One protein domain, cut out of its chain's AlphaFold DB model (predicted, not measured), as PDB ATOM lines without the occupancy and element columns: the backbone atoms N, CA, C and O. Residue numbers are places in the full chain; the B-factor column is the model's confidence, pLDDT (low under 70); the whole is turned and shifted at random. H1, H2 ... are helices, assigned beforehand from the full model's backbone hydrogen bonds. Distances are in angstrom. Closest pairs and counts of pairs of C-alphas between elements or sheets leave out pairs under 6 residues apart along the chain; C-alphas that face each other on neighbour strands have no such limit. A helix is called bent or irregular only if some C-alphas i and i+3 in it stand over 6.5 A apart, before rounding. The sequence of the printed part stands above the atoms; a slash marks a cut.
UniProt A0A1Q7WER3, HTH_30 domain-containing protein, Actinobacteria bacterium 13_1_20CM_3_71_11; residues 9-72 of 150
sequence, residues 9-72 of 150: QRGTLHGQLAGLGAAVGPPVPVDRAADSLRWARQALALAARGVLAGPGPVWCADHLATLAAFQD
ATOM      1  N   GLN A   9      -6.725 -43.223  50.004       68.56
ATOM      2  CA  GLN A   9      -5.328 -43.292  50.449       68.56
ATOM      3  C   GLN A   9      -4.338 -42.899  49.344       68.56
ATOM      4  O   GLN A   9      -3.416 -42.126  49.600       68.56
ATOM      5  N   ARG A  10      -4.588 -43.315  48.091       73.19
ATOM      6  CA  ARG A  10      -3.815 -42.860  46.916       73.19
ATOM      7  C   ARG A  10      -3.831 -41.340  46.760       73.19
ATOM      8  O   ARG A  10      -2.794 -40.764  46.457       73.19
ATOM      9  N   GLY A  11      -4.969 -40.688  47.006       71.56
ATOM     10  CA  GLY A  11      -5.089 -39.227  46.941       71.56
ATOM     11  C   GLY A  11      -4.306 -38.523  48.052       71.56
ATOM     12  O   GLY A  11      -3.591 -37.559  47.788       71.56
ATOM     13  N   THR A  12      -4.372 -39.039  49.283       75.44
ATOM     14  CA  THR A  12      -3.599 -38.516  50.422       75.44
ATOM     15  C   THR A  12      -2.092 -38.670  50.203       75.44
ATOM     16  O   THR A  12      -1.348 -37.704  50.362       75.44
ATOM     17  N   LEU A  13      -1.651 -39.857  49.775       75.19
ATOM     18  CA  LEU A  13      -0.259 -40.138  49.416       75.19
ATOM     19  C   LEU A  13       0.202 -39.266  48.250       75.19
ATOM     20  O   LEU A  13       1.309 -38.742  48.290       75.19
ATOM     21  N   HIS A  14      -0.647 -39.058  47.241       76.81
ATOM     22  CA  HIS A  14      -0.321 -38.186  46.119       76.81
ATOM     23  C   HIS A  14      -0.024 -36.757  46.582       76.81
ATOM     24  O   HIS A  14       0.999 -36.204  46.198       76.81
ATOM     25  N   GLY A  15      -0.864 -36.186  47.453       76.81
ATOM     26  CA  GLY A  15      -0.645 -34.847  48.007       76.81
ATOM     27  C   GLY A  15       0.599 -34.742  48.897       76.81
ATOM     28  O   GLY A  15       1.323 -33.759  48.812       76.81
ATOM     29  N   GLN A  16       0.880 -35.761  49.715       79.50
ATOM     30  CA  GLN A  16       2.065 -35.787  50.589       79.50
ATOM     31  C   GLN A  16       3.378 -35.980  49.823       79.50
ATOM     32  O   GLN A  16       4.419 -35.490  50.252       79.50
ATOM     33  N   LEU A  17       3.335 -36.714  48.711       80.12
ATOM     34  CA  LEU A  17       4.504 -37.048  47.900       80.12
ATOM     35  C   LEU A  17       4.678 -36.127  46.683       80.12
ATOM     36  O   LEU A  17       5.674 -36.242  45.960       80.12
ATOM     37  N   ALA A  18       3.732 -35.219  46.442       75.50
ATOM     38  CA  ALA A  18       3.822 -34.225  45.383       75.50
ATOM     39  C   ALA A  18       5.088 -33.369  45.562       75.50
ATOM     40  O   ALA A  18       5.338 -32.814  46.629       75.50
ATOM     41  N   GLY A  19       5.908 -33.286  44.510       72.38
ATOM     42  CA  GLY A  19       7.167 -32.531  44.508       72.38
ATOM     43  C   GLY A  19       8.397 -33.274  45.046       72.38
ATOM     44  O   GLY A  19       9.505 -32.774  44.881       72.38
ATOM     45  N   LEU A  20       8.246 -34.473  45.626       71.12
ATOM     46  CA  LEU A  20       9.362 -35.225  46.222       71.12
ATOM     47  C   LEU A  20      10.036 -36.229  45.274       71.12
ATOM     48  O   LEU A  20      10.944 -36.937  45.699       71.12
ATOM     49  N   GLY A  21       9.610 -36.310  44.006       76.50
ATOM     50  CA  GLY A  21      10.130 -37.307  43.065       76.50
ATOM     51  C   GLY A  21      10.024 -38.719  43.647       76.50
ATOM     52  O   GLY A  21      11.019 -39.423  43.748       76.50
ATOM     53  N   ALA A  22       8.842 -39.100  44.131       84.75
ATOM     54  CA  ALA A  22       8.634 -40.369  44.818       84.75
ATOM     55  C   ALA A  22       8.069 -41.439  43.877       84.75
ATOM     56  O   ALA A  22       7.410 -41.129  42.887       84.75
ATOM     57  N   ALA A  23       8.273 -42.709  44.225       87.81
ATOM     58  CA  ALA A  23       7.645 -43.840  43.556       87.81
ATOM     59  C   ALA A  23       6.988 -44.764  44.584       87.81
ATOM     60  O   ALA A  23       7.543 -45.001  45.659       87.81
ATOM     61  N   VAL A  24       5.815 -45.294  44.247       88.69
ATOM     62  CA  VAL A  24       5.019 -46.160  45.120       88.69
ATOM     63  C   VAL A  24       4.792 -47.498  44.426       88.69
ATOM     64  O   VAL A  24       4.285 -47.558  43.302       88.69
ATOM     65  N   GLY A  25       5.211 -48.576  45.088       85.69
ATOM     66  CA  GLY A  25       5.015 -49.947  44.621       85.69
ATOM     67  C   GLY A  25       3.551 -50.388  44.740       85.69
ATOM     68  O   GLY A  25       2.795 -49.797  45.513       85.69
ATOM     69  N   PRO A  26       3.118 -51.413  43.985       85.19
ATOM     70  CA  PRO A  26       1.769 -51.940  44.112       85.19
ATOM     71  C   PRO A  26       1.550 -52.535  45.515       85.19
ATOM     72  O   PRO A  26       2.493 -53.068  46.117       85.19
ATOM     73  N   PRO A  27       0.317 -52.475  46.035       81.06
ATOM     74  CA  PRO A  27      -0.031 -53.128  47.285       81.06
ATOM     75  C   PRO A  27       0.098 -54.642  47.114       81.06
ATOM     76  O   PRO A  27      -0.367 -55.231  46.139       81.06
ATOM     77  N   VAL A  28       0.792 -55.269  48.057       82.38
ATOM     78  CA  VAL A  28       1.042 -56.710  48.076       82.38
ATOM     79  C   VAL A  28       0.980 -57.212  49.517       82.38
ATOM     80  O   VAL A  28       1.178 -56.421  50.445       82.38
ATOM     81  N   PRO A  29       0.742 -58.518  49.728       82.62
ATOM     82  CA  PRO A  29       0.887 -59.127  51.042       82.62
ATOM     83  C   PRO A  29       2.292 -58.879  51.628       82.62
ATOM     84  O   PRO A  29       3.266 -58.689  50.896       82.62
ATOM     85  N   VAL A  30       2.392 -58.819  52.961       86.69
ATOM     86  CA  VAL A  30       3.597 -58.339  53.674       86.69
ATOM     87  C   VAL A  30       4.841 -59.181  53.376       86.69
ATOM     88  O   VAL A  30       5.943 -58.642  53.293       86.69
ATOM     89  N   ASP A  31       4.673 -60.480  53.150       86.44
ATOM     90  CA  ASP A  31       5.734 -61.402  52.725       86.44
ATOM     91  C   ASP A  31       6.369 -61.011  51.377       86.44
ATOM     92  O   ASP A  31       7.535 -61.311  51.126       86.44
ATOM     93  N   ARG A  32       5.642 -60.271  50.532       85.81
ATOM     94  CA  ARG A  32       6.108 -59.753  49.237       85.81
ATOM     95  C   ARG A  32       6.472 -58.269  49.268       85.81
ATOM     96  O   ARG A  32       6.779 -57.698  48.223       85.81
ATOM     97  N   ALA A  33       6.496 -57.623  50.435       87.94
ATOM     98  CA  ALA A  33       6.805 -56.193  50.547       87.94
ATOM     99  C   ALA A  33       8.166 -55.820  49.922       87.94
ATOM    100  O   ALA A  33       8.308 -54.749  49.331       87.94
ATOM    101  N   ALA A  34       9.149 -56.725  49.982       86.12
ATOM    102  CA  ALA A  34      10.444 -56.546  49.329       86.12
ATOM    103  C   ALA A  34      10.334 -56.444  47.794       86.12
ATOM    104  O   ALA A  34      11.057 -55.656  47.184       86.12
ATOM    105  N   ASP A  35       9.406 -57.185  47.172       84.56
ATOM    106  CA  ASP A  35       9.125 -57.084  45.737       84.56
ATOM    107  C   ASP A  35       8.538 -55.713  45.391       84.56
ATOM    108  O   ASP A  35       9.014 -55.052  44.469       84.56
ATOM    109  N   SER A  36       7.551 -55.259  46.170       85.69
ATOM    110  CA  SER A  36       6.922 -53.947  45.976       85.69
ATOM    111  C   SER A  36       7.927 -52.801  46.114       85.69
ATOM    112  O   SER A  36       7.975 -51.906  45.266       85.69
ATOM    113  N   LEU A  37       8.824 -52.878  47.103       88.19
ATOM    114  CA  LEU A  37       9.912 -51.914  47.272       88.19
ATOM    115  C   LEU A  37      10.929 -51.964  46.121       88.19
ATOM    116  O   LEU A  37      11.406 -50.917  45.682       88.19
ATOM    117  N   ARG A  38      11.273 -53.160  45.623       87.81
ATOM    118  CA  ARG A  38      12.159 -53.313  44.460       87.81
ATOM    119  C   ARG A  38      11.560 -52.627  43.231       87.81
ATOM    120  O   ARG A  38      12.258 -51.847  42.588       87.81
ATOM    121  N   TRP A  39      10.278 -52.857  42.946       88.62
ATOM    122  CA  TRP A  39       9.584 -52.209  41.830       88.62
ATOM    123  C   TRP A  39       9.505 -50.688  41.999       88.62
ATOM    124  O   TRP A  39       9.790 -49.969  41.046       88.62
ATOM    125  N   ALA A  40       9.229 -50.188  43.208       89.44
ATOM    126  CA  ALA A  40       9.231 -48.752  43.498       89.44
ATOM    127  C   ALA A  40      10.597 -48.101  43.228       89.44
ATOM    128  O   ALA A  40      10.679 -47.057  42.584       89.44
ATOM    129  N   ARG A  41      11.694 -48.738  43.657       88.62
ATOM    130  CA  ARG A  41      13.059 -48.247  43.390       88.62
ATOM    131  C   ARG A  41      13.392 -48.237  41.903       88.62
ATOM    132  O   ARG A  41      14.001 -47.286  41.421       88.62
ATOM    133  N   GLN A  42      12.978 -49.270  41.178       85.12
ATOM    134  CA  GLN A  42      13.173 -49.338  39.735       85.12
ATOM    135  C   GLN A  42      12.372 -48.249  39.006       85.12
ATOM    136  O   GLN A  42      12.909 -47.575  38.132       85.12
ATOM    137  N   ALA A  43      11.119 -48.018  39.405       85.25
ATOM    138  CA  ALA A  43      10.296 -46.936  38.870       85.25
ATOM    139  C   ALA A  43      10.930 -45.563  39.117       85.25
ATOM    140  O   ALA A  43      10.979 -44.737  38.208       85.25
ATOM    141  N   LEU A  44      11.497 -45.348  40.306       86.88
ATOM    142  CA  LEU A  44      12.230 -44.126  40.618       86.88
ATOM    143  C   LEU A  44      13.467 -43.943  39.723       86.88
ATOM    144  O   LEU A  44      13.699 -42.849  39.212       86.88
ATOM    145  N   ALA A  45      14.234 -45.010  39.482       84.81
ATOM    146  CA  ALA A  45      15.397 -44.966  38.595       84.81
ATOM    147  C   ALA A  45      15.013 -44.648  37.137       84.81
ATOM    148  O   ALA A  45      15.694 -43.871  36.468       84.81
ATOM    149  N   LEU A  46      13.901 -45.204  36.646       80.44
ATOM    150  CA  LEU A  46      13.378 -44.913  35.307       80.44
ATOM    151  C   LEU A  46      12.826 -43.486  35.195       80.44
ATOM    152  O   LEU A  46      13.026 -42.831  34.172       80.44
ATOM    153  N   ALA A  47      12.179 -42.981  36.244       82.62
ATOM    154  CA  ALA A  47      11.711 -41.600  36.311       82.62
ATOM    155  C   ALA A  47      12.878 -40.602  36.317       82.62
ATOM    156  O   ALA A  47      12.851 -39.624  35.573       82.62
ATOM    157  N   ALA A  48      13.954 -40.887  37.059       81.12
ATOM    158  CA  ALA A  48      15.175 -40.076  37.048       81.12
ATOM    159  C   ALA A  48      15.845 -40.018  35.660       81.12
ATOM    160  O   ALA A  48      16.495 -39.031  35.323       81.12
ATOM    161  N   ARG A  49      15.655 -41.056  34.833       78.19
ATOM    162  CA  ARG A  49      16.100 -41.114  33.429       78.19
ATOM    163  C   ARG A  49      15.109 -40.490  32.437       78.19
ATOM    164  O   ARG A  49      15.377 -40.499  31.240       78.19
ATOM    165  N   GLY A  50      13.966 -39.988  32.907       74.50
ATOM    166  CA  GLY A  50      12.914 -39.407  32.068       74.50
ATOM    167  C   GLY A  50      12.090 -40.423  31.271       74.50
ATOM    168  O   GLY A  50      11.346 -40.025  30.380       74.50
ATOM    169  N   VAL A  51      12.205 -41.725  31.566       78.06
ATOM    170  CA  VAL A  51      11.443 -42.787  30.880       78.06
ATOM    171  C   VAL A  51       9.985 -42.804  31.342       78.06
ATOM    172  O   VAL A  51       9.081 -43.024  30.541       78.06
ATOM    173  N   LEU A  52       9.749 -42.559  32.634       77.69
ATOM    174  CA  LEU A  52       8.412 -42.406  33.208       77.69
ATOM    175  C   LEU A  52       8.140 -40.911  33.408       77.69
ATOM    176  O   LEU A  52       8.834 -40.257  34.183       77.69
ATOM    177  N   ALA A  53       7.157 -40.368  32.688       65.44
ATOM    178  CA  ALA A  53       6.815 -38.948  32.718       65.44
ATOM    179  C   ALA A  53       5.600 -38.675  33.622       65.44
ATOM    180  O   ALA A  53       4.585 -39.361  33.517       65.44
ATOM    181  N   GLY A  54       5.671 -37.635  34.464       64.25
ATOM    182  CA  GLY A  54       4.524 -37.148  35.236       64.25
ATOM    183  C   GLY A  54       4.898 -36.117  36.315       64.25
ATOM    184  O   GLY A  54       5.955 -36.245  36.929       64.25
ATOM    185  N   PRO A  55       4.056 -35.100  36.587       61.94
ATOM    186  CA  PRO A  55       4.326 -34.047  37.578       61.94
ATOM    187  C   PRO A  55       4.108 -34.484  39.045       61.94
ATOM    188  O   PRO A  55       3.925 -33.644  39.923       61.94
ATOM    189  N   GLY A  56       4.107 -35.786  39.336       75.06
ATOM    190  CA  GLY A  56       3.740 -36.323  40.646       75.06
ATOM    191  C   GLY A  56       4.394 -37.673  40.941       75.06
ATOM    192  O   GLY A  56       5.208 -38.148  40.148       75.06
ATOM    193  N   PRO A  57       4.069 -38.291  42.089       80.44
ATOM    194  CA  PRO A  57       4.613 -39.591  42.448       80.44
ATOM    195  C   PRO A  57       4.262 -40.659  41.407       80.44
ATOM    196  O   PRO A  57       3.131 -40.729  40.927       80.44
ATOM    197  N   VAL A  58       5.244 -41.500  41.094       85.62
ATOM    198  CA  VAL A  58       5.132 -42.590  40.126       85.62
ATOM    199  C   VAL A  58       4.450 -43.785  40.774       85.62
ATOM    200  O   VAL A  58       4.982 -44.385  41.710       85.62
ATOM    201  N   TRP A  59       3.288 -44.169  40.259       85.69
ATOM    202  CA  TRP A  59       2.580 -45.363  40.707       85.69
ATOM    203  C   TRP A  59       2.998 -46.551  39.850       85.69
ATOM    204  O   TRP A  59       2.717 -46.612  38.659       85.69
ATOM    205  N   CYS A  60       3.669 -47.532  40.454       82.50
ATOM    206  CA  CYS A  60       4.159 -48.701  39.718       82.50
ATOM    207  C   CYS A  60       3.029 -49.496  39.052       82.50
ATOM    208  O   CYS A  60       3.246 -50.090  38.000       82.50
ATOM    209  N   ALA A  61       1.835 -49.495  39.657       81.31
ATOM    210  CA  ALA A  61       0.646 -50.147  39.115       81.31
ATOM    211  C   ALA A  61       0.237 -49.603  37.733       81.31
ATOM    212  O   ALA A  61      -0.310 -50.360  36.938       81.31
ATOM    213  N   ASP A  62       0.576 -48.347  37.427       79.62
ATOM    214  CA  ASP A  62       0.262 -47.692  36.150       79.62
ATOM    215  C   ASP A  62       1.360 -47.918  35.088       79.62
ATOM    216  O   ASP A  62       1.235 -47.487  33.944       79.62
ATOM    217  N   HIS A  63       2.464 -48.579  35.460       76.56
ATOM    218  CA  HIS A  63       3.655 -48.745  34.618       76.56
ATOM    219  C   HIS A  63       4.211 -50.176  34.639       76.56
ATOM    220  O   HIS A  63       5.403 -50.390  34.392       76.56
ATOM    221  N   LEU A  64       3.375 -51.172  34.945       74.44
ATOM    222  CA  LEU A  64       3.811 -52.557  35.153       74.44
ATOM    223  C   LEU A  64       4.518 -53.146  33.924       74.44
ATOM    224  O   LEU A  64       5.533 -53.824  34.085       74.44
ATOM    225  N   ALA A  65       4.046 -52.855  32.708       69.12
ATOM    226  CA  ALA A  65       4.720 -53.283  31.481       69.12
ATOM    227  C   ALA A  65       6.125 -52.706  31.351       69.12
ATOM    228  O   ALA A  65       7.072 -53.436  31.061       69.12
ATOM    229  N   THR A  66       6.257 -51.397  31.559       70.81
ATOM    230  CA  THR A  66       7.539 -50.703  31.459       70.81
ATOM    231  C   THR A  66       8.504 -51.244  32.509       70.81
ATOM    232  O   THR A  66       9.635 -51.589  32.189       70.81
ATOM    233  N   LEU A  67       8.047 -51.437  33.747       74.06
ATOM    234  CA  LEU A  67       8.872 -52.019  34.805       74.06
ATOM    235  C   LEU A  67       9.285 -53.462  34.504       74.06
ATOM    236  O   LEU A  67      10.424 -53.832  34.777       74.06
ATOM    237  N   ALA A  68       8.397 -54.277  33.937       73.19
ATOM    238  CA  ALA A  68       8.721 -55.645  33.544       73.19
ATOM    239  C   ALA A  68       9.723 -55.693  32.379       73.19
ATOM    240  O   ALA A  68      10.649 -56.499  32.406       73.19
ATOM    241  N   ALA A  69       9.568 -54.816  31.385       71.25
ATOM    242  CA  ALA A  69      10.465 -54.729  30.238       71.25
ATOM    243  C   ALA A  69      11.885 -54.318  30.654       71.25
ATOM    244  O   ALA A  69      12.853 -54.911  30.197       71.25
ATOM    245  N   PHE A  70      12.006 -53.347  31.559       68.31
ATOM    246  CA  PHE A  70      13.287 -52.805  32.016       68.31
ATOM    247  C   PHE A  70      13.926 -53.593  33.178       68.31
ATOM    248  O   PHE A  70      14.846 -53.084  33.811       68.31
ATOM    249  N   GLN A  71      13.454 -54.805  33.509       70.06
ATOM    250  CA  GLN A  71      14.148 -55.655  34.498       70.06
ATOM    251  C   GLN A  71      15.525 -56.112  33.998       70.06
ATOM    252  O   GLN A  71      16.440 -56.292  34.795       70.06
ATOM    253  N   ASP A  72      15.656 -56.302  32.686       68.94
ATOM    254  CA  ASP A  72      16.893 -56.692  32.018       68.94
ATOM    255  C   ASP A  72      17.017 -55.856  30.740       68.94
ATOM    256  O   ASP A  72      16.422 -56.165  29.705       68.94
TER     257      ASP A  72
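What this domain is: This is residues 9 to 72 of the 150 residues of the protein "HTH_30 domain-containing protein" of Actinobacteria bacterium 13_1_20CM_3_71_11 (UniProt A0A1Q7WER3). A flat model: H1 sits off at one end, the long helix H2 runs along the other side, and two long loops, residues 18 to 29 and 49 to 63, pass between them, with short H3 beside H2. The printed part has 64 residues with three named helices, H1, H2, H3 in order, and no named strand; all helix, compact, radius of gyration of the C-alphas 11.3 A, spans 28 by 28 by 15 A.

How they stand to each other: Start at H1, residues 9 to 17, which touches no helix. Next comes H2, residues 30 to 48, apart from H1. On the way, residues 23 to 24 pair with residues 58 to 59, parallel. H3, residues 64 to 69, only just touches H2, with 3 pairs of C-alphas within 8 A, by residues 39 to 43 of H2 alone; the closest C-alphas, of Ala 43 and Leu 67, are 6.7 A apart. Their lines are only just about perpendicular, at 72 degrees. H1 and H3 are apart. Each O i to N i+4 pair is within hydrogen-bond range in H1 and H3, and 13 of 15 in H2.

Where its parts are: Find C-alpha 9 at (-5.328, -43.292, 50.449); H1 runs 11.9 A. H2 runs 27.3 A from C-alpha 30 at (3.597, -58.339, 53.674); it is irregular, C-alphas 31 and 34 being 7.6 A apart. H3 runs 8.6 A to C-alpha 69 at (10.465, -54.729, 30.238).

The domain as a whole: The C-alphas farthest apart, of Thr 12 and Asp 72, are 33.0 A apart. The printed part has no cut, and both links are long. Look for pLDDT under 70 at residues 9, 53 to 55, 65, 70 and 72.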